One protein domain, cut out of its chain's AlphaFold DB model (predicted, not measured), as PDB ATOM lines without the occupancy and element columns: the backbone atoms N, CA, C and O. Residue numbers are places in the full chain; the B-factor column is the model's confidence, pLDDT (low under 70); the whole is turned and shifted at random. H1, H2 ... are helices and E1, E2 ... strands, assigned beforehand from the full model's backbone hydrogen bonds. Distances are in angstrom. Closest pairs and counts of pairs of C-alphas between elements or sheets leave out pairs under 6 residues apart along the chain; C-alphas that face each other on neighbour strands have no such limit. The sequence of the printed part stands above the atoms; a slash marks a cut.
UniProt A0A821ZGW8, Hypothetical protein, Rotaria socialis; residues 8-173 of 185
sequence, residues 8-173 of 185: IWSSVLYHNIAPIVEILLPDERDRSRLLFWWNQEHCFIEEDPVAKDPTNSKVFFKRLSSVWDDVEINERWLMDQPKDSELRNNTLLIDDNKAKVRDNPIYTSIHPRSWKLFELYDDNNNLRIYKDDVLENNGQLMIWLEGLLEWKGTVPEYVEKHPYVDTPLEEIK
ATOM      1  N   ILE A   8      20.664 -17.548  47.571       97.81
ATOM      2  CA  ILE A   8      21.923 -16.916  47.977       97.81
ATOM      3  C   ILE A   8      22.968 -18.015  48.124       97.81
ATOM      4  O   ILE A   8      22.717 -19.030  48.760       97.81
ATOM      5  N   TRP A   9      24.160 -17.821  47.570       97.88
ATOM      6  CA  TRP A   9      25.264 -18.758  47.760       97.88
ATOM      7  C   TRP A   9      26.533 -17.978  48.062       97.88
ATOM      8  O   TRP A   9      27.045 -17.258  47.206       97.88
ATOM      9  N   SER A  10      27.042 -18.089  49.284       96.31
ATOM     10  CA  SER A  10      28.218 -17.353  49.735       96.31
ATOM     11  C   SER A  10      29.422 -18.265  49.954       96.31
ATOM     12  O   SER A  10      29.280 -19.396  50.402       96.31
ATOM     13  N   SER A  11      30.625 -17.755  49.681       94.56
ATOM     14  CA  SER A  11      31.895 -18.433  49.992       94.56
ATOM     15  C   SER A  11      32.358 -18.215  51.436       94.56
ATOM     16  O   SER A  11      33.498 -18.535  51.748       94.56
ATOM     17  N   VAL A  12      31.528 -17.618  52.296       93.44
ATOM     18  CA  VAL A  12      31.887 -17.289  53.685       93.44
ATOM     19  C   VAL A  12      31.191 -18.214  54.683       93.44
ATOM     20  O   VAL A  12      30.208 -18.882  54.358       93.44
ATOM     21  N   LEU A  13      31.693 -18.232  55.918       94.81
ATOM     22  CA  LEU A  13      31.102 -18.958  57.044       94.81
ATOM     23  C   LEU A  13      29.673 -18.495  57.353       94.81
ATOM     24  O   LEU A  13      29.341 -17.320  57.181       94.81
ATOM     25  N   TYR A  14      28.853 -19.406  57.890       95.56
ATOM     26  CA  TYR A  14      27.453 -19.129  58.241       95.56
ATOM     27  C   TYR A  14      27.287 -17.856  59.080       95.56
ATOM     28  O   TYR A  14      26.498 -16.986  58.731       95.56
ATOM     29  N   HIS A  15      28.086 -17.705  60.141       95.94
ATOM     30  CA  HIS A  15      27.991 -16.562  61.053       95.94
ATOM     31  C   HIS A  15      28.292 -15.206  60.389       95.94
ATOM     32  O   HIS A  15      27.903 -14.179  60.932       95.94
ATOM     33  N   ASN A  16      28.963 -15.192  59.229       94.62
ATOM     34  CA  ASN A  16      29.234 -13.972  58.468       94.62
ATOM     35  C   ASN A  16      28.118 -13.658  57.466       94.62
ATOM     36  O   ASN A  16      27.808 -12.492  57.251       94.62
ATOM     37  N   ILE A  17      27.512 -14.679  56.846       95.12
ATOM     38  CA  ILE A  17      26.425 -14.473  55.877       95.12
ATOM     39  C   ILE A  17      25.063 -14.293  56.557       95.12
ATOM     40  O   ILE A  17      24.231 -13.555  56.034       95.12
ATOM     41  N   ALA A  18      24.846 -14.899  57.729       95.44
ATOM     42  CA  ALA A  18      23.580 -14.827  58.457       95.44
ATOM     43  C   ALA A  18      23.108 -13.386  58.724       95.44
ATOM     44  O   ALA A  18      22.030 -13.028  58.242       95.44
ATOM     45  N   PRO A  19      23.930 -12.512  59.337       96.25
ATOM     46  CA  PRO A  19      23.538 -11.124  59.567       96.25
ATOM     47  C   PRO A  19      23.306 -10.345  58.267       96.25
ATOM     48  O   PRO A  19      22.434  -9.485  58.209       96.25
ATOM     49  N   ILE A  20      24.061 -10.641  57.202       94.94
ATOM     50  CA  ILE A  20      23.914  -9.954  55.910       94.94
ATOM     51  C   ILE A  20      22.538 -10.247  55.308       94.94
ATOM     52  O   ILE A  20      21.867  -9.332  54.840       94.94
ATOM     53  N   VAL A  21      22.087 -11.501  55.337       96.00
ATOM     54  CA  VAL A  21      20.762 -11.854  54.808       96.00
ATOM     55  C   VAL A  21      19.642 -11.309  55.679       96.00
ATOM     56  O   VAL A  21      18.639 -10.870  55.129       96.00
ATOM     57  N   GLU A  22      19.807 -11.262  57.000       95.88
ATOM     58  CA  GLU A  22      18.844 -10.598  57.888       95.88
ATOM     59  C   GLU A  22      18.725  -9.095  57.599       95.88
ATOM     60  O   GLU A  22      17.629  -8.548  57.647       95.88
ATOM     61  N   ILE A  23      19.827  -8.427  57.246       96.19
ATOM     62  CA  ILE A  23      19.807  -7.012  56.852       96.19
ATOM     63  C   ILE A  23      19.136  -6.826  55.484       96.19
ATOM     64  O   ILE A  23      18.335  -5.908  55.315       96.19
ATOM     65  N   LEU A  24      19.461  -7.674  54.504       94.12
ATOM     66  CA  LEU A  24      18.927  -7.566  53.140       94.12
ATOM     67  C   LEU A  24      17.450  -7.969  53.050       94.12
ATOM     68  O   LEU A  24      16.702  -7.405  52.256       94.12
ATOM     69  N   LEU A  25      17.041  -8.953  53.846       96.06
ATOM     70  CA  LEU A  25      15.702  -9.528  53.881       96.06
ATOM     71  C   LEU A  25      15.243  -9.575  55.345       96.06
ATOM     72  O   LEU A  25      15.291 -10.643  55.959       96.06
ATOM     73  N   PRO A  26      14.835  -8.438  55.938       95.38
ATOM     74  CA  PRO A  26      14.512  -8.358  57.364       95.38
ATOM     75  C   PRO A  26      13.231  -9.108  57.736       95.38
ATOM     76  O   PRO A  26      13.136  -9.643  58.845       95.38
ATOM     77  N   ASP A  27      12.273  -9.219  56.813       96.25
ATOM     78  CA  ASP A  27      11.063 -10.019  57.006       96.25
ATOM     79  C   ASP A  27      11.367 -11.511  56.790       96.25
ATOM     80  O   ASP A  27      11.931 -11.924  55.773       96.25
ATOM     81  N   GLU A  28      10.974 -12.343  57.754       94.38
ATOM     82  CA  GLU A  28      11.130 -13.797  57.674       94.38
ATOM     83  C   GLU A  28      10.410 -14.394  56.465       94.38
ATOM     84  O   GLU A  28      10.914 -15.342  55.865       94.38
ATOM     85  N   ARG A  29       9.289 -13.797  56.052       94.50
ATOM     86  CA  ARG A  29       8.528 -14.228  54.876       94.50
ATOM     87  C   ARG A  29       9.305 -14.024  53.584       94.50
ATOM     88  O   ARG A  29       9.145 -14.808  52.655       94.50
ATOM     89  N   ASP A  30      10.154 -13.003  53.501       94.62
ATOM     90  CA  ASP A  30      10.998 -12.802  52.321       94.62
ATOM     91  C   ASP A  30      12.177 -13.777  52.311       94.62
ATOM     92  O   ASP A  30      12.507 -14.334  51.264       94.62
ATOM     93  N   ARG A  31      12.759 -14.075  53.479       95.06
ATOM     94  CA  ARG A  31      13.780 -15.130  53.600       95.06
ATOM     95  C   ARG A  31      13.214 -16.503  53.258       95.06
ATOM     96  O   ARG A  31      13.853 -17.254  52.526       95.06
ATOM     97  N   SER A  32      11.998 -16.812  53.708       92.75
ATOM     98  CA  SER A  32      11.339 -18.083  53.408       92.75
ATOM     99  C   SER A  32      10.982 -18.239  51.934       92.75
ATOM    100  O   SER A  32      10.636 -19.340  51.534       92.75
ATOM    101  N   ARG A  33      11.048 -17.180  51.113       93.81
ATOM    102  CA  ARG A  33      10.852 -17.254  49.655       93.81
ATOM    103  C   ARG A  33      12.121 -17.618  48.885       93.81
ATOM    104  O   ARG A  33      12.009 -18.000  47.723       93.81
ATOM    105  N   LEU A  34      13.301 -17.528  49.501       96.06
ATOM    106  CA  LEU A  34      14.533 -18.026  48.889       96.06
ATOM    107  C   LEU A  34      14.439 -19.543  48.712       96.06
ATOM    108  O   LEU A  34      14.062 -20.228  49.662       96.06
ATOM    109  N   LEU A  35      14.832 -20.071  47.546       95.62
ATOM    110  CA  LEU A  35      14.950 -21.523  47.341       95.62
ATOM    111  C   LEU A  35      15.893 -22.130  48.378       95.62
ATOM    112  O   LEU A  35      15.555 -23.117  49.022       95.62
ATOM    113  N   PHE A  36      17.038 -21.479  48.567       95.88
ATOM    114  CA  PHE A  36      18.005 -21.765  49.612       95.88
ATOM    115  C   PHE A  36      18.866 -20.530  49.879       95.88
ATOM    116  O   PHE A  36      18.913 -19.574  49.096       95.88
ATOM    117  N   TRP A  37      19.605 -20.584  50.979       96.50
ATOM    118  CA  TRP A  37      20.718 -19.686  51.221       96.50
ATOM    119  C   TRP A  37      21.883 -20.464  51.825       96.50
ATOM    120  O   TRP A  37      21.824 -20.980  52.938       96.50
ATOM    121  N   TRP A  38      22.935 -20.606  51.037       97.62
ATOM    122  CA  TRP A  38      24.073 -21.449  51.341       97.62
ATOM    123  C   TRP A  38      25.302 -20.631  51.713       97.62
ATOM    124  O   TRP A  38      25.526 -19.513  51.241       97.62
ATOM    125  N   ASN A  39      26.115 -21.232  52.567       96.50
ATOM    126  CA  ASN A  39      27.408 -20.738  53.017       96.50
ATOM    127  C   ASN A  39      28.540 -21.541  52.339       96.50
ATOM    128  O   ASN A  39      28.304 -22.385  51.470       96.50
ATOM    129  N   GLN A  40      29.773 -21.330  52.794       95.31
ATOM    130  CA  GLN A  40      30.943 -22.023  52.257       95.31
ATOM    131  C   GLN A  40      30.922 -23.556  52.397       95.31
ATOM    132  O   GLN A  40      31.648 -24.222  51.666       95.31
ATOM    133  N   GLU A  41      30.136 -24.124  53.318       95.62
ATOM    134  CA  GLU A  41      30.056 -25.581  53.540       95.62
ATOM    135  C   GLU A  41      29.386 -26.298  52.367       95.62
ATOM    136  O   GLU A  41      29.565 -27.498  52.188       95.62
ATOM    137  N   HIS A  42      28.662 -25.548  51.537       96.88
ATOM    138  CA  HIS A  42      28.009 -26.049  50.334       96.88
ATOM    139  C   HIS A  42      28.884 -25.866  49.086       96.88
ATOM    140  O   HIS A  42      28.510 -26.294  47.998       96.88
ATOM    141  N   CYS A  43      30.044 -25.216  49.209       96.44
ATOM    142  CA  CYS A  43      30.994 -25.072  48.112       96.44
ATOM    143  C   CYS A  43      31.887 -26.310  47.996       96.44
ATOM    144  O   CYS A  43      32.265 -26.924  48.993       96.44
ATOM    145  N   PHE A  44      32.327 -26.613  46.777       95.19
ATOM    146  CA  PHE A  44      33.473 -27.495  46.595       95.19
ATOM    147  C   PHE A  44      34.755 -26.715  46.906       95.19
ATOM    148  O   PHE A  44      34.935 -25.603  46.416       95.19
ATOM    149  N   ILE A  45      35.629 -27.279  47.735       93.25
ATOM    150  CA  ILE A  45      36.826 -26.592  48.227       93.25
ATOM    151  C   ILE A  45      38.049 -27.212  47.562       93.25
ATOM    152  O   ILE A  45      38.295 -28.406  47.725       93.25
ATOM    153  N   GLU A  46      38.836 -26.395  46.866       90.69
ATOM    154  CA  GLU A  46      40.217 -26.750  46.526       90.69
ATOM    155  C   GLU A  46      41.172 -25.927  47.375       90.69
ATOM    156  O   GLU A  46      40.944 -24.739  47.623       90.69
ATOM    157  N   GLU A  47      42.255 -26.568  47.796       87.75
ATOM    158  CA  GLU A  47      43.371 -25.885  48.428       87.75
ATOM    159  C   GLU A  47      44.368 -25.440  47.350       87.75
ATOM    160  O   GLU A  47      44.715 -26.219  46.462       87.75
ATOM    161  N   ASP A  48      44.825 -24.191  47.421       79.75
ATOM    162  CA  ASP A  48      45.968 -23.691  46.667       79.75
ATOM    163  C   ASP A  48      47.251 -24.066  47.430       79.75
ATOM    164  O   ASP A  48      47.566 -23.447  48.454       79.75
ATOM    165  N   PRO A  49      48.019 -25.062  46.947       73.75
ATOM    166  CA  PRO A  49      49.207 -25.548  47.639       73.75
ATOM    167  C   PRO A  49      50.363 -24.536  47.639       73.75
ATOM    168  O   PRO A  49      51.359 -24.753  48.328       73.75
ATOM    169  N   VAL A  50      50.269 -23.453  46.859       79.50
ATOM    170  CA  VAL A  50      51.311 -22.424  46.724       79.50
ATOM    171  C   VAL A  50      50.904 -21.112  47.408       79.50
ATOM    172  O   VAL A  50      51.679 -20.149  47.426       79.50
ATOM    173  N   ALA A  51      49.715 -21.055  48.016       77.38
ATOM    174  CA  ALA A  51      49.251 -19.872  48.720       77.38
ATOM    175  C   ALA A  51      50.187 -19.518  49.885       77.38
ATOM    176  O   ALA A  51      50.372 -20.274  50.837       77.38
ATOM    177  N   LYS A  52      50.771 -18.316  49.819       77.44
ATOM    178  CA  LYS A  52      51.617 -17.764  50.894       77.44
ATOM    179  C   LYS A  52      50.806 -17.312  52.105       77.44
ATOM    180  O   LYS A  52      51.344 -17.223  53.203       77.44
ATOM    181  N   ASP A  53      49.537 -16.997  51.880       74.88
ATOM    182  CA  ASP A  53      48.590 -16.582  52.899       74.88
ATOM    183  C   ASP A  53      47.571 -17.708  53.123       74.88
ATOM    184  O   ASP A  53      46.762 -17.979  52.229       74.88
ATOM    185  N   PRO A  54      47.570 -18.355  54.304       68.12
ATOM    186  CA  PRO A  54      46.620 -19.412  54.630       68.12
ATOM    187  C   PRO A  54      45.157 -18.982  54.491       68.12
ATOM    188  O   PRO A  54      44.305 -19.820  54.206       68.12
ATOM    189  N   THR A  55      44.850 -17.691  54.645       68.81
ATOM    190  CA  THR A  55      43.477 -17.183  54.513       68.81
ATOM    191  C   THR A  55      42.983 -17.153  53.063       68.81
ATOM    192  O   THR A  55      41.780 -17.224  52.829       68.81
ATOM    193  N   ASN A  56      43.906 -17.148  52.096       68.50
ATOM    194  CA  ASN A  56      43.644 -17.207  50.656       68.50
ATOM    195  C   ASN A  56      43.996 -18.573  50.043       68.50
ATOM    196  O   ASN A  56      43.944 -18.742  48.828       68.50
ATOM    197  N   SER A  57      44.337 -19.560  50.875       81.94
ATOM    198  CA  SER A  57      44.702 -20.911  50.433       81.94
ATOM    199  C   SER A  57      43.526 -21.749  49.955       81.94
ATOM    200  O   SER A  57      43.728 -22.891  49.571       81.94
ATOM    201  N   LYS A  58      42.294 -21.233  49.995       87.69
ATOM    202  CA  LYS A  58      41.094 -21.992  49.636       87.69
ATOM    203  C   LYS A  58      40.292 -21.272  48.573       87.69
ATOM    204  O   LYS A  58      39.927 -20.108  48.737       87.69
ATOM    205  N   VAL A  59      39.956 -22.004  47.518       89.19
ATOM    206  CA  VAL A  59      39.001 -21.564  46.506       89.19
ATOM    207  C   VAL A  59      37.702 -22.332  46.710       89.19
ATOM    208  O   VAL A  59      37.683 -23.559  46.750       89.19
ATOM    209  N   PHE A  60      36.613 -21.583  46.861       94.06
ATOM    210  CA  PHE A  60      35.276 -22.111  47.110       94.06
ATOM    211  C   PHE A  60      34.466 -22.073  45.816       94.06
ATOM    212  O   PHE A  60      33.927 -21.025  45.449       94.06
ATOM    213  N   PHE A  61      34.399 -23.208  45.130       96.19
ATOM    214  CA  PHE A  61      33.681 -23.367  43.875       96.19
ATOM    215  C   PHE A  61      32.192 -23.607  44.103       96.19
ATOM    216  O   PHE A  61      31.790 -24.417  44.943       96.19
ATOM    217  N   LYS A  62      31.372 -22.932  43.301       97.50
ATOM    218  CA  LYS A  62      29.913 -23.047  43.302       97.50
ATOM    219  C   LYS A  62      29.487 -23.910  42.124       97.50
ATOM    220  O   LYS A  62      29.365 -23.422  41.002       97.50
ATOM    221  N   ARG A  63      29.323 -25.208  42.369       97.38
ATOM    222  CA  ARG A  63      28.945 -26.186  41.342       97.38
ATOM    223  C   ARG A  63      27.433 -26.305  41.260       97.38
ATOM    224  O   ARG A  63      26.810 -26.849  42.161       97.38
ATOM    225  N   LEU A  64      26.842 -25.854  40.164       97.94
ATOM    226  CA  LEU A  64      25.408 -25.946  39.919       97.94
ATOM    227  C   LEU A  64      24.889 -27.386  39.955       97.94
ATOM    228  O   LEU A  64      23.727 -27.577  40.282       97.94
ATOM    229  N   SER A  65      25.731 -28.404  39.736       96.94
ATOM    230  CA  SER A  65      25.353 -29.802  39.988       96.94
ATOM    231  C   SER A  65      24.849 -30.027  41.416       96.94
ATOM    232  O   SER A  65      23.871 -30.738  41.593       96.94
ATOM    233  N   SER A  66      25.429 -29.364  42.425       96.81
ATOM    234  CA  SER A  66      24.944 -29.447  43.810       96.81
ATOM    235  C   SER A  66      23.524 -28.902  43.974       96.81
ATOM    236  O   SER A  66      22.825 -29.322  44.878       96.81
ATOM    237  N   VAL A  67      23.100 -27.973  43.113       97.31
ATOM    238  CA  VAL A  67      21.736 -27.420  43.089       97.31
ATOM    239  C   VAL A  67      20.815 -28.320  42.263       97.31
ATOM    240  O   VAL A  67      19.693 -28.606  42.659       97.31
ATOM    241  N   TRP A  68      21.288 -28.770  41.103       97.06
ATOM    242  CA  TRP A  68      20.510 -29.555  40.148       97.06
ATOM    243  C   TRP A  68      20.240 -30.983  40.591       97.06
ATOM    244  O   TRP A  68      19.254 -31.559  40.145       97.06
ATOM    245  N   ASP A  69      21.102 -31.545  41.431       96.25
ATOM    246  CA  ASP A  69      20.983 -32.919  41.913       96.25
ATOM    247  C   ASP A  69      20.348 -32.981  43.318       96.25
ATOM    248  O   ASP A  69      20.101 -34.069  43.838       96.25
ATOM    249  N   ASP A  70      20.050 -31.826  43.928       97.19
ATOM    250  CA  ASP A  70      19.363 -31.736  45.216       97.19
ATOM    251  C   ASP A  70      17.849 -31.919  45.037       97.19
ATOM    252  O   ASP A  70      17.179 -31.159  44.330       97.19
ATOM    253  N   VAL A  71      17.306 -32.959  45.670       95.44
ATOM    254  CA  VAL A  71      15.896 -33.344  45.530       95.44
ATOM    255  C   VAL A  71      14.964 -32.280  46.104       95.44
ATOM    256  O   VAL A  71      13.968 -31.956  45.465       95.44
ATOM    257  N   GLU A  72      15.290 -31.703  47.262       95.06
ATOM    258  CA  GLU A  72      14.432 -30.719  47.930       95.06
ATOM    259  C   GLU A  72      14.349 -29.428  47.109       95.06
ATOM    260  O   GLU A  72      13.262 -28.880  46.906       95.06
ATOM    261  N   ILE A  73      15.481 -28.974  46.562       96.25
ATOM    262  CA  ILE A  73      15.519 -27.804  45.678       96.25
ATOM    263  C   ILE A  73      14.692 -28.051  44.414       96.25
ATOM    264  O   ILE A  73      13.905 -27.183  44.025       96.25
ATOM    265  N   ASN A  74      14.853 -29.213  43.774       93.94
ATOM    266  CA  ASN A  74      14.099 -29.544  42.565       93.94
ATOM    267  C   ASN A  74      12.598 -29.624  42.840       93.94
ATOM    268  O   ASN A  74      11.820 -29.028  42.099       93.94
ATOM    269  N   GLU A  75      12.187 -30.323  43.900       93.31
ATOM    270  CA  GLU A  75      10.778 -30.445  44.278       93.31
ATOM    271  C   GLU A  75      10.162 -29.076  44.535       93.31
ATOM    272  O   GLU A  75       9.107 -28.764  43.986       93.31
ATOM    273  N   ARG A  76      10.849 -28.236  45.315       92.94
ATOM    274  CA  ARG A  76      10.388 -26.892  45.647       92.94
ATOM    275  C   ARG A  76      10.269 -25.993  44.421       92.94
ATOM    276  O   ARG A  76       9.290 -25.267  44.307       92.94
ATOM    277  N   TRP A  77      11.244 -26.035  43.516       94.50
ATOM    278  CA  TRP A  77      11.192 -25.259  42.279       94.50
ATOM    279  C   TRP A  77      10.079 -25.754  41.348       94.50
ATOM    280  O   TRP A  77       9.326 -24.940  40.824       94.50
ATOM    281  N   LEU A  78       9.919 -27.073  41.187       93.94
ATOM    282  CA  LEU A  78       8.916 -27.676  40.301       93.94
ATOM    283  C   LEU A  78       7.465 -27.398  40.715       93.94
ATOM    284  O   LEU A  78       6.587 -27.505  39.860       93.94
ATOM    285  N   MET A  79       7.193 -27.037  41.979       91.12
ATOM    286  CA  MET A  79       5.830 -26.730  42.452       91.12
ATOM    287  C   MET A  79       5.126 -25.681  41.584       91.12
ATOM    288  O   MET A  79       3.921 -25.789  41.355       91.12
ATOM    289  N   ASP A  80       5.891 -24.721  41.062       87.81
ATOM    290  CA  ASP A  80       5.385 -23.590  40.287       87.81
ATOM    291  C   ASP A  80       5.751 -23.675  38.789       87.81
ATOM    292  O   ASP A  80       5.665 -22.675  38.077       87.81
ATOM    293  N   GLN A  81       6.186 -24.843  38.289       91.69
ATOM    294  CA  GLN A  81       6.681 -25.020  36.913       91.69
ATOM    295  C   GLN A  81       5.907 -26.093  36.125       91.69
ATOM    296  O   GLN A  81       5.300 -26.997  36.708       91.69
ATOM    297  N   PRO A  82       5.942 -26.054  34.776       91.94
ATOM    298  CA  PRO A  82       5.525 -27.189  33.953       91.94
ATOM    299  C   PRO A  82       6.281 -28.472  34.335       91.94
ATOM    300  O   PRO A  82       7.475 -28.429  34.624       91.94
ATOM    301  N   LYS A  83       5.599 -29.624  34.314       85.06
ATOM    302  CA  LYS A  83       6.141 -30.914  34.794       85.06
ATOM    303  C   LYS A  83       7.400 -31.398  34.066       85.06
ATOM    304  O   LYS A  83       8.131 -32.214  34.610       85.06
ATOM    305  N   ASP A  84       7.595 -30.959  32.834       87.75
ATOM    306  CA  ASP A  84       8.722 -31.278  31.958       87.75
ATOM    307  C   ASP A  84       9.853 -30.242  32.037       87.75
ATOM    308  O   ASP A  84      10.828 -30.330  31.294       87.75
ATOM    309  N   SER A  85       9.744 -29.262  32.937       92.50
ATOM    310  CA  SER A  85      10.771 -28.238  33.111       92.50
ATOM    311  C   SER A  85      12.011 -28.821  33.775       92.50
ATOM    312  O   SER A  85      11.938 -29.498  34.797       92.50
ATOM    313  N   GLU A  86      13.178 -28.491  33.227       94.38
ATOM    314  CA  GLU A  86      14.462 -28.909  33.781       94.38
ATOM    315  C   GLU A  86      15.159 -27.726  34.450       94.38
ATOM    316  O   GLU A  86      15.436 -26.710  33.803       94.38
ATOM    317  N   LEU A  87      15.510 -27.867  35.732       95.31
ATOM    318  CA  LEU A  87      16.200 -26.820  36.490       95.31
ATOM    319  C   LEU A  87      17.528 -26.418  35.820       95.31
ATOM    320  O   LEU A  87      17.858 -25.234  35.742       95.31
ATOM    321  N   ARG A  88      18.243 -27.390  35.234       96.25
ATOM    322  CA  ARG A  88      19.494 -27.200  34.472       96.25
ATOM    323  C   ARG A  88      19.371 -26.193  33.325       96.25
ATOM    324  O   ARG A  88      20.300 -25.427  33.092       96.25
ATOM    325  N   ASN A  89      18.218 -26.153  32.664       96.88
ATOM    326  CA  ASN A  89      17.952 -25.251  31.542       96.88
ATOM    327  C   ASN A  89      17.443 -23.874  31.994       96.88
ATOM    328  O   ASN A  89      17.359 -22.958  31.180       96.88
ATOM    329  N   ASN A  90      17.119 -23.723  33.281       97.25
ATOM    330  CA  ASN A  90      16.447 -22.555  33.853       97.25
ATOM    331  C   ASN A  90      17.228 -21.921  35.021       97.25
ATOM    332  O   ASN A  90      16.675 -21.131  35.783       97.25
ATOM    333  N   THR A  91      18.515 -22.252  35.174       97.94
ATOM    334  CA  THR A  91      19.370 -21.726  36.248       97.94
ATOM    335  C   THR A  91      20.411 -20.751  35.703       97.94
ATOM    336  O   THR A  91      21.175 -21.104  34.808       97.94
ATOM    337  N   LEU A  92      20.492 -19.559  36.301       98.44
ATOM    338  CA  LEU A  92      21.559 -18.582  36.080       98.44
ATOM    339  C   LEU A  92      22.369 -18.391  37.368       98.44
ATOM    340  O   LEU A  92      21.806 -18.044  38.405       98.44
ATOM    341  N   LEU A  93      23.691 -18.553  37.297       98.31
ATOM    342  CA  LEU A  93      24.605 -18.224  38.392       98.31
ATOM    343  C   LEU A  93      25.217 -16.831  38.194       98.31
ATOM    344  O   LEU A  93      25.860 -16.562  37.183       98.31
ATOM    345  N   ILE A  94      25.061 -15.951  39.180       97.69
ATOM    346  CA  ILE A  94      25.660 -14.612  39.173       97.69
ATOM    347  C   ILE A  94      26.766 -14.584  40.231       97.69
ATOM    348  O   ILE A  94      26.495 -14.749  41.419       97.69
ATOM    349  N   ASP A  95      28.014 -14.406  39.800       96.25
ATOM    350  CA  ASP A  95      29.183 -14.321  40.686       96.25
ATOM    351  C   ASP A  95      30.221 -13.383  40.067       96.25
ATOM    352  O   ASP A  95      30.533 -13.503  38.883       96.25
ATOM    353  N   ASP A  96      30.771 -12.453  40.839       93.19
ATOM    354  CA  ASP A  96      31.786 -11.512  40.357       93.19
ATOM    355  C   ASP A  96      33.145 -12.188  40.098       93.19
ATOM    356  O   ASP A  96      33.979 -11.683  39.341       93.19
ATOM    357  N   ASN A  97      33.364 -13.377  40.665       91.38
ATOM    358  CA  ASN A  97      34.580 -14.152  40.501       91.38
ATOM    359  C   ASN A  97      34.385 -15.341  39.546       91.38
ATOM    360  O   ASN A  97      33.980 -16.441  39.930       91.38
ATOM    361  N   LYS A  98      34.816 -15.149  38.293       92.38
ATOM    362  CA  LYS A  98      34.835 -16.183  37.239       92.38
ATOM    363  C   LYS A  98      35.505 -17.493  37.658       92.38
ATOM    364  O   LYS A  98      35.081 -18.559  37.220       92.38
ATOM    365  N   ALA A  99      36.543 -17.445  38.495       90.19
ATOM    366  CA  ALA A  99      37.252 -18.654  38.901       90.19
ATOM    367  C   ALA A  99      36.360 -19.573  39.747       90.19
ATOM    368  O   ALA A  99      36.407 -20.784  39.567       90.19
ATOM    369  N   LYS A 100      35.490 -19.015  40.600       92.44
ATOM    370  CA  LYS A 100      34.608 -19.791  41.492       92.44
ATOM    371  C   LYS A 100      33.514 -20.568  40.762       92.44
ATOM    372  O   LYS A 100      32.917 -21.467  41.348       92.44
ATOM    373  N   VAL A 101      33.243 -20.241  39.501       94.50
ATOM    374  CA  VAL A 101      32.167 -20.864  38.716       94.50
ATOM    375  C   VAL A 101      32.675 -21.744  37.578       94.50
ATOM    376  O   VAL A 101      31.865 -22.292  36.837       94.50
ATOM    377  N   ARG A 102      33.998 -21.857  37.407       93.12
ATOM    378  CA  ARG A 102      34.628 -22.462  36.222       93.12
ATOM    379  C   ARG A 102      34.234 -23.927  35.969       93.12
ATOM    380  O   ARG A 102      34.413 -24.413  34.862       93.12
ATOM    381  N   ASP A 103      33.737 -24.612  36.996       94.44
ATOM    382  CA  ASP A 103      33.361 -26.031  36.962       94.44
ATOM    383  C   ASP A 103      31.944 -26.259  36.399       94.44
ATOM    384  O   ASP A 103      31.470 -27.393  36.345       94.44
ATOM    385  N   ASN A 104      31.243 -25.192  36.009       97.69
ATOM    386  CA  ASN A 104      29.899 -25.269  35.450       97.69
ATOM    387  C   ASN A 104      29.925 -25.311  33.913       97.69
ATOM    388  O   ASN A 104      30.889 -24.838  33.304       97.69
ATOM    389  N   PRO A 105      28.873 -25.847  33.263       97.38
ATOM    390  CA  PRO A 105      28.720 -25.747  31.816       97.38
ATOM    391  C   PRO A 105      28.840 -24.302  31.318       97.38
ATOM    392  O   PRO A 105      28.505 -23.346  32.018       97.38
ATOM    393  N   ILE A 106      29.314 -24.134  30.083       96.12
ATOM    394  CA  ILE A 106      29.401 -22.804  29.475       96.12
ATOM    395  C   ILE A 106      28.022 -22.136  29.444       96.12
ATOM    396  O   ILE A 106      26.996 -22.799  29.301       96.12
ATOM    397  N   TYR A 107      28.020 -20.812  29.578       97.81
ATOM    398  CA  TYR A 107      26.820 -19.977  29.511       97.81
ATOM    399  C   TYR A 107      25.791 -20.192  30.637       97.81
ATOM    400  O   TYR A 107      24.692 -19.660  30.562       97.81
ATOM    401  N   THR A 108      26.126 -20.879  31.733       97.81
ATOM    402  CA  THR A 108      25.243 -20.943  32.919       97.81
ATOM    403  C   THR A 108      25.501 -19.824  33.929       97.81
ATOM    404  O   THR A 108      24.893 -19.809  35.000       97.81
ATOM    405  N   SER A 109      26.435 -18.911  33.648       97.81
ATOM    406  CA  SER A 109      26.808 -17.842  34.571       97.81
ATOM    407  C   SER A 109      27.121 -16.515  33.893       97.81
ATOM    408  O   SER A 109      27.594 -16.471  32.757       97.81
ATOM    409  N   ILE A 110      26.909 -15.431  34.639       97.44
ATOM    410  CA  ILE A 110      27.344 -14.076  34.288       97.44
ATOM    411  C   ILE A 110      28.192 -13.478  35.410       97.44
ATOM    412  O   ILE A 110      28.119 -13.899  36.567       97.44
ATOM    413  N   HIS A 111      29.010 -12.490  35.045       95.12
ATOM    414  CA  HIS A 111      30.083 -11.976  35.894       95.12
ATOM    415  C   HIS A 111      30.064 -10.450  35.954       95.12
ATOM    416  O   HIS A 111      30.793  -9.814  35.184       95.12
ATOM    417  N   PRO A 112      29.225  -9.860  36.823       93.19
ATOM    418  CA  PRO A 112      29.301  -8.435  37.116       93.19
ATOM    419  C   PRO A 112      30.622  -8.095  37.801       93.19
ATOM    420  O   PRO A 112      31.309  -8.961  38.346       93.19
ATOM    421  N   ARG A 113      31.005  -6.820  37.762       88.06
ATOM    422  CA  ARG A 113      32.197  -6.362  38.478       88.06
ATOM    423  C   ARG A 113      31.949  -6.403  39.985       88.06
ATOM    424  O   ARG A 113      30.837  -6.157  40.447       88.06
ATOM    425  N   SER A 114      32.999  -6.672  40.760       85.88
ATOM    426  CA  SER A 114      32.918  -6.589  42.219       85.88
ATOM    427  C   SER A 114      32.468  -5.192  42.639       85.88
ATOM    428  O   SER A 114      33.075  -4.193  42.230       85.88
ATOM    429  N   TRP A 115      31.446  -5.129  43.489       83.38
ATOM    430  CA  TRP A 115      31.052  -3.880  44.125       83.38
ATOM    431  C   TRP A 115      32.188  -3.395  45.028       83.38
ATOM    432  O   TRP A 115      32.762  -4.168  45.800       83.38
ATOM    433  N   LYS A 116      32.528  -2.112  44.935       72.06
ATOM    434  CA  LYS A 116      33.438  -1.459  45.878       72.06
ATOM    435  C   LYS A 116      32.786  -0.169  46.344       72.06
ATOM    436  O   LYS A 116      32.062   0.474  45.596       72.06
ATOM    437  N   LEU A 117      33.064   0.234  47.575       66.31
ATOM    438  CA  LEU A 117      32.728   1.580  48.015       66.31
ATOM    439  C   LEU A 117      33.741   2.540  47.377       66.31
ATOM    440  O   LEU A 117      34.933   2.459  47.668       66.31
ATOM    441  N   PHE A 118      33.291   3.393  46.458       63.34
ATOM    442  CA  PHE A 118      34.169   4.188  45.591       63.34
ATOM    443  C   PHE A 118      34.417   5.617  46.089       63.34
ATOM    444  O   PHE A 118      34.424   6.552  45.291       63.34
ATOM    445  N   GLU A 119      34.626   5.797  47.390       69.12
ATOM    446  CA  GLU A 119      35.214   7.034  47.905       69.12
ATOM    447  C   GLU A 119      36.732   6.946  47.734       69.12
ATOM    448  O   GLU A 119      37.417   6.235  48.470       69.12
ATOM    449  N   LEU A 120      37.260   7.620  46.713       73.38
ATOM    450  CA  LEU A 120      38.693   7.650  46.423       73.38
ATOM    451  C   LEU A 120      39.212   9.077  46.528       73.38
ATOM    452  O   LEU A 120      38.530  10.007  46.116       73.38
ATOM    453  N   TYR A 121      40.426   9.258  47.032       78.50
ATOM    454  CA  TYR A 121      41.119  10.543  46.971       78.50
ATOM    455  C   TYR A 121      42.085  10.531  45.785       78.50
ATOM    456  O   TYR A 121      42.811   9.552  45.604       78.50
ATOM    457  N   ASP A 122      42.082  11.581  44.963       81.12
ATOM    458  CA  ASP A 122      43.121  11.748  43.940       81.12
ATOM    459  C   ASP A 122      44.455  12.219  44.544       81.12
ATOM    460  O   ASP A 122      44.538  12.511  45.738       81.12
ATOM    461  N   ASP A 123      45.503  12.320  43.720       88.00
ATOM    462  CA  ASP A 123      46.845  12.751  44.156       88.00
ATOM    463  C   ASP A 123      46.856  14.149  44.809       88.00
ATOM    464  O   ASP A 123      47.800  14.505  45.514       88.00
ATOM    465  N   ASN A 124      45.795  14.938  44.605       89.06
ATOM    466  CA  ASN A 124      45.601  16.260  45.194       89.06
ATOM    467  C   ASN A 124      44.670  16.234  46.419       89.06
ATOM    468  O   ASN A 124      44.245  17.291  46.889       89.06
ATOM    469  N   ASN A 125      44.353  15.048  46.947       84.12
ATOM    470  CA  ASN A 125      43.460  14.830  48.080       84.12
ATOM    471  C   ASN A 125      42.007  15.297  47.835       84.12
ATOM    472  O   ASN A 125      41.305  15.674  48.776       84.12
ATOM    473  N   ASN A 126      41.526  15.250  46.587       82.38
ATOM    474  CA  ASN A 126      40.113  15.484  46.278       82.38
ATOM    475  C   ASN A 126      39.315  14.182  46.330       82.38
ATOM    476  O   ASN A 126      39.684  13.209  45.672       82.38
ATOM    477  N   LEU A 127      38.184  14.197  47.039       79.62
ATOM    478  CA  LEU A 127      37.230  13.089  47.051       79.62
ATOM    479  C   LEU A 127      36.570  12.924  45.672       79.62
ATOM    480  O   LEU A 127      35.882  13.826  45.190       79.62
ATOM    481  N   ARG A 128      36.726  11.742  45.084       75.88
ATOM    482  CA  ARG A 128      36.008  11.234  43.917       75.88
ATOM    483  C   ARG A 128      34.977  10.220  44.375       75.88
ATOM    484  O   ARG A 128      35.281   9.356  45.193       75.88
ATOM    485  N   ILE A 129      33.776  10.339  43.824       74.56
ATOM    486  CA  ILE A 129      32.668   9.417  44.056       74.56
ATOM    487  C   ILE A 129      32.288   8.832  42.702       74.56
ATOM    488  O   ILE A 129      31.973   9.570  41.764       74.56
ATOM    489  N   TYR A 130      32.308   7.508  42.608       76.31
ATOM    490  CA  TYR A 130      31.836   6.795  41.427       76.31
ATOM    491  C   TYR A 130      30.450   6.225  41.696       76.31
ATOM    492  O   TYR A 130      30.200   5.668  42.768       76.31
ATOM    493  N   LYS A 131      29.548   6.384  40.726       74.94
ATOM    494  CA  LYS A 131      28.199   5.830  40.828       74.94
ATOM    495  C   LYS A 131      28.232   4.365  40.429       74.94
ATOM    496  O   LYS A 131      28.637   4.062  39.313       74.94
ATOM    497  N   ASP A 132      27.767   3.486  41.307       80.50
ATOM    498  CA  ASP A 132      27.479   2.103  40.944       80.50
ATOM    499  C   ASP A 132      25.967   1.904  40.861       80.50
ATOM    500  O   ASP A 132      25.297   1.823  41.888       80.50
ATOM    501  N   ASP A 133      25.433   1.872  39.642       85.00
ATOM    502  CA  ASP A 133      23.999   1.753  39.376       85.00
ATOM    503  C   ASP A 133      23.610   0.461  38.655       85.00
ATOM    504  O   ASP A 133      22.476   0.304  38.205       85.00
ATOM    505  N   VAL A 134      24.519  -0.517  38.618       87.31
ATOM    506  CA  VAL A 134      24.301  -1.811  37.954       87.31
ATOM    507  C   VAL A 134      23.049  -2.518  38.486       87.31
ATOM    508  O   VAL A 134      22.315  -3.133  37.709       87.31
ATOM    509  N   LEU A 135      22.798  -2.404  39.795       88.00
ATOM    510  CA  LEU A 135      21.661  -3.004  40.503       88.00
ATOM    511  C   LEU A 135      20.486  -2.035  40.733       88.00
ATOM    512  O   LEU A 135      19.490  -2.437  41.332       88.00
ATOM    513  N   GLU A 136      20.594  -0.767  40.315       87.31
ATOM    514  CA  GLU A 136      19.503   0.208  40.459       87.31
ATOM    515  C   GLU A 136      18.329  -0.117  39.517       87.31
ATOM    516  O   GLU A 136      18.430  -0.932  38.596       87.31
ATOM    517  N   ASN A 137      17.192   0.556  39.720       87.12
ATOM    518  CA  ASN A 137      16.082   0.496  38.770       87.12
ATOM    519  C   ASN A 137      16.539   0.998  37.394       87.12
ATOM    520  O   ASN A 137      17.096   2.091  37.291       87.12
ATOM    521  N   ASN A 138      16.259   0.224  36.342       86.56
ATOM    522  CA  ASN A 138      16.795   0.431  34.988       86.56
ATOM    523  C   ASN A 138      18.333   0.353  34.905       86.56
ATOM    524  O   ASN A 138      18.920   0.785  33.914       86.56
ATOM    525  N   GLY A 139      18.981  -0.202  35.930       89.00
ATOM    526  CA  GLY A 139      20.390  -0.555  35.912       89.00
ATOM    527  C   GLY A 139      20.672  -1.650  34.889       89.00
ATOM    528  O   GLY A 139      19.785  -2.412  34.483       89.00
ATOM    529  N   GLN A 140      21.929  -1.746  34.469       91.38
ATOM    530  CA  GLN A 140      22.327  -2.637  33.381       91.38
ATOM    531  C   GLN A 140      21.992  -4.111  33.654       91.38
ATOM    532  O   GLN A 140      21.525  -4.803  32.747       91.38
ATOM    533  N   LEU A 141      22.170  -4.593  34.892       93.44
ATOM    534  CA  LEU A 141      21.820  -5.971  35.239       93.44
ATOM    535  C   LEU A 141      20.307  -6.190  35.209       93.44
ATOM    536  O   LEU A 141      19.850  -7.228  34.736       93.44
ATOM    537  N   MET A 142      19.526  -5.213  35.673       92.75
ATOM    538  CA  MET A 142      18.067  -5.305  35.661       92.75
ATOM    539  C   MET A 142      17.531  -5.398  34.230       92.75
ATOM    540  O   MET A 142      16.754  -6.305  33.946       92.75
ATOM    541  N   ILE A 143      17.999  -4.532  33.324       94.62
ATOM    542  CA  ILE A 143      17.609  -4.553  31.902       94.62
ATOM    543  C   ILE A 143      17.965  -5.899  31.261       94.62
ATOM    544  O   ILE A 143      17.169  -6.475  30.519       94.62
ATOM    545  N   TRP A 144      19.154  -6.426  31.557       97.19
ATOM    546  CA  TRP A 144      19.591  -7.712  31.021       97.19
ATOM    547  C   TRP A 144      18.725  -8.875  31.537       97.19
ATOM    548  O   TRP A 144      18.293  -9.722  30.758       97.19
ATOM    549  N   LEU A 145      18.398  -8.890  32.834       97.06
ATOM    550  CA  LEU A 145      17.511  -9.901  33.422       97.06
ATOM    551  C   LEU A 145      16.070  -9.791  32.907       97.06
ATOM    552  O   LEU A 145      15.386 -10.804  32.801       97.06
ATOM    553  N   GLU A 146      15.601  -8.595  32.560       96.44
ATOM    554  CA  GLU A 146      14.298  -8.416  31.911       96.44
ATOM    555  C   GLU A 146      14.272  -9.020  30.511       96.44
ATOM    556  O   GLU A 146      13.310  -9.695  30.158       96.44
ATOM    557  N   GLY A 147      15.358  -8.886  29.751       97.81
ATOM    558  CA  GLY A 147      15.496  -9.602  28.486       97.81
ATOM    559  C   GLY A 147      15.497 -11.127  28.660       97.81
ATOM    560  O   GLY A 147      14.924 -11.825  27.825       97.81
ATOM    561  N   LEU A 148      16.088 -11.643  29.747       98.12
ATOM    562  CA  LEU A 148      16.051 -13.074  30.066       98.12
ATOM    563  C   LEU A 148      14.625 -13.557  30.374       98.12
ATOM    564  O   LEU A 148      14.259 -14.649  29.952       98.12
ATOM    565  N   LEU A 149      13.812 -12.758  31.070       96.50
ATOM    566  CA  LEU A 149      12.418 -13.112  31.381       96.50
ATOM    567  C   LEU A 149      11.545 -13.265  30.130       96.50
ATOM    568  O   LEU A 149      10.639 -14.094  30.114       96.50
ATOM    569  N   GLU A 150      11.819 -12.485  29.086       97.44
ATOM    570  CA  GLU A 150      11.090 -12.540  27.813       97.44
ATOM    571  C   GLU A 150      11.623 -13.632  26.862       97.44
ATOM    572  O   GLU A 150      11.051 -13.887  25.792       97.44
ATOM    573  N   TRP A 151      12.735 -14.284  27.216       97.88
ATOM    574  CA  TRP A 151      13.352 -15.317  26.393       97.88
ATOM    575  C   TRP A 151      12.553 -16.623  26.435       97.88
ATOM    576  O   TRP A 151      12.178 -17.117  27.491       97.88
ATOM    577  N   LYS A 152      12.318 -17.224  25.262       96.00
ATOM    578  CA  LYS A 152      11.530 -18.468  25.135       96.00
ATOM    579  C   LYS A 152      12.359 -19.753  25.170       96.00
ATOM    580  O   LYS A 152      11.783 -20.836  25.164       96.00
ATOM    581  N   GLY A 153      13.681 -19.632  25.085       96.31
ATOM    582  CA  GLY A 153      14.601 -20.764  25.126       96.31
ATOM    583  C   GLY A 153      15.158 -20.988  26.526       96.31
ATOM    584  O   GLY A 153      14.629 -20.497  27.519       96.31
ATOM    585  N   THR A 154      16.271 -21.702  26.594       98.00
ATOM    586  CA  THR A 154      16.962 -21.985  27.856       98.00
ATOM    587  C   THR A 154      17.828 -20.803  28.304       98.00
ATOM    588  O   THR A 154      18.234 -19.963  27.493       98.00
ATOM    589  N   VAL A 155      18.161 -20.752  29.595       98.38
ATOM    590  CA  VAL A 155      19.097 -19.764  30.154       98.38
ATOM    591  C   VAL A 155      20.463 -19.811  29.447       98.38
ATOM    592  O   VAL A 155      20.925 -18.742  29.041       98.38
ATOM    593  N   PRO A 156      21.099 -20.984  29.218       98.44
ATOM    594  CA  PRO A 156      22.359 -21.039  28.477       98.44
ATOM    595  C   PRO A 156      22.286 -20.426  27.075       98.44
ATOM    596  O   PRO A 156      23.176 -19.670  26.691       98.44
ATOM    597  N   GLU A 157      21.205 -20.675  26.327       98.56
ATOM    598  CA  GLU A 157      21.012 -20.068  25.003       98.56
ATOM    599  C   GLU A 157      20.876 -18.543  25.078       98.56
ATOM    600  O   GLU A 157      21.351 -17.836  24.185       98.56
ATOM    601  N   TYR A 158      20.217 -18.025  26.121       98.75
ATOM    602  CA  TYR A 158      20.099 -16.584  26.320       98.75
ATOM    603  C   TYR A 158      21.460 -15.954  26.606       98.75
ATOM    604  O   TYR A 158      21.818 -14.979  25.949       98.75
ATOM    605  N   VAL A 159      22.226 -16.531  27.537       98.44
ATOM    606  CA  VAL A 159      23.556 -16.039  27.929       98.44
ATOM    607  C   VAL A 159      24.538 -16.090  26.758       98.44
ATOM    608  O   VAL A 159      25.319 -15.157  26.583       98.44
ATOM    609  N   GLU A 160      24.481 -17.136  25.929       98.38
ATOM    610  CA  GLU A 160      25.296 -17.242  24.714       98.38
ATOM    611  C   GLU A 160      24.989 -16.116  23.716       98.38
ATOM    612  O   GLU A 160      25.899 -15.478  23.186       98.38
ATOM    613  N   LYS A 161      23.701 -15.857  23.456       98.38
ATOM    614  CA  LYS A 161      23.256 -14.870  22.455       98.38
ATOM    615  C   LYS A 161      23.281 -13.430  22.966       98.38
ATOM    616  O   LYS A 161      23.333 -12.503  22.160       98.38
ATOM    617  N   HIS A 162      23.257 -13.248  24.280       97.94
ATOM    618  CA  HIS A 162      23.221 -11.955  24.956       97.94
ATOM    619  C   HIS A 162      24.268 -11.947  26.074       97.94
ATOM    620  O   HIS A 162      23.911 -11.931  27.252       97.94
ATOM    621  N   PRO A 163      25.571 -11.970  25.748       96.19
ATOM    622  CA  PRO A 163      26.607 -11.959  26.769       96.19
ATOM    623  C   PRO A 163      26.469 -10.717  27.655       96.19
ATOM    624  O   PRO A 163      26.397  -9.590  27.161       96.19
ATOM    625  N   TYR A 164      26.432 -10.921  28.971       95.69
ATOM    626  CA  TYR A 164      26.387  -9.818  29.924       95.69
ATOM    627  C   TYR A 164      27.728  -9.079  29.948       95.69
ATOM    628  O   TYR A 164      28.790  -9.688  30.116       95.69
ATOM    629  N   VAL A 165      27.670  -7.757  29.810       88.75
ATOM    630  CA  VAL A 165      28.822  -6.861  29.903       88.75
ATOM    631  C   VAL A 165      28.493  -5.813  30.947       88.75
ATOM    632  O   VAL A 165      27.502  -5.113  30.797       88.75
ATOM    633  N   ASP A 166      29.328  -5.710  31.975       83.38
ATOM    634  CA  ASP A 166      29.245  -4.666  32.994       83.38
ATOM    635  C   ASP A 166      30.098  -3.469  32.555       83.38
ATOM    636  O   ASP A 166      31.319  -3.597  32.398       83.38
ATOM    637  N   THR A 167      29.469  -2.328  32.269       74.06
ATOM    638  CA  THR A 167      30.189  -1.139  31.794       74.06
ATOM    639  C   THR A 167      30.998  -0.460  32.908       74.06
ATOM    640  O   THR A 167      30.580  -0.456  34.067       74.06
ATOM    641  N   PRO A 168      32.161   0.147  32.582       67.12
ATOM    642  CA  PRO A 168      32.975   0.863  33.560       67.12
ATOM    643  C   PRO A 168      32.228   2.017  34.237       67.12
ATOM    644  O   PRO A 168      31.398   2.679  33.622       67.12
ATOM    645  N   LEU A 169      32.592   2.279  35.491       69.50
ATOM    646  CA  LEU A 169      32.030   3.342  36.321       69.50
ATOM    647  C   LEU A 169      32.232   4.738  35.731       69.50
ATOM    648  O   LEU A 169      33.325   5.079  35.272       69.50
ATOM    649  N   GLU A 170      31.215   5.581  35.886       69.12
ATOM    650  CA  GLU A 170      31.301   7.008  35.598       69.12
ATOM    651  C   GLU A 170      31.622   7.810  36.872       69.12
ATOM    652  O   GLU A 170      31.043   7.597  37.943       69.12
ATOM    653  N   GLU A 171      32.564   8.752  36.762       67.69
ATOM    654  CA  GLU A 171      32.882   9.698  37.836       67.69
ATOM    655  C   GLU A 171      31.757  10.736  37.953       67.69
ATOM    656  O   GLU A 171      31.473  11.475  37.002       67.69
ATOM    657  N   ILE A 172      31.128  10.834  39.129       67.44
ATOM    658  CA  ILE A 172      30.111  11.859  39.369       67.44
ATOM    659  C   ILE A 172      30.828  13.195  39.552       67.44
ATOM    660  O   ILE A 172      31.414  13.474  40.599       67.44
ATOM    661  N   LYS A 173      30.731  14.079  38.557       61.12
ATOM    662  CA  LYS A 173      31.137  15.475  38.745       61.12
ATOM    663  C   LYS A 173      30.202  16.117  39.766       61.12
ATOM    664  O   LYS A 173      28.982  16.105  39.587       61.12
TER     665      LYS A 173
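What this domain is: This is residues 8 to 173 of the 185 residues of the protein "Hypothetical protein" of Rotaria socialis (UniProt A0A821ZGW8). Little of this model is regular structure: short helices lie round a core of long loops, hairpin E3-E4 makes an arm at one end, and residues 50 to 55, the tip of hairpin E1-E2, stick out. Of 166 printed residues 64 are in named elements, in order H1-H2-E1-E2-H3-H4-H5-E3-E4-H6-H7, class mixed. The whole is only just compact, close to loose, with a radius of gyration of the C-alphas of 18.4 A, spanning 62 by 41 by 35 A.

How they stand to each other: E1, residues 44 to 47, with E2, 58 to 61, and E3, 119 to 121, with E4, 127 to 131, are antiparallel hairpins, with N 44 and O 61, 2.9 A, and N 128 and O 120, 2.7 A, within hydrogen-bond range. H6, 140 to 149, and H7, 155 to 161, are close but not clearly touching; their closest C-alphas, Leu 148 and Tyr 158, are 6.5 A apart.

Where its parts are: H1, residues 14 to 24, runs 15.2 A from C-alpha 14 (27.453, -19.129, 58.241) to C-alpha 24 (18.927, -7.566, 53.140).

The domain as a whole: The printed part has no cut; pLDDT is under 70 at residues 54 to 56, 117 to 119 and 168 to 173.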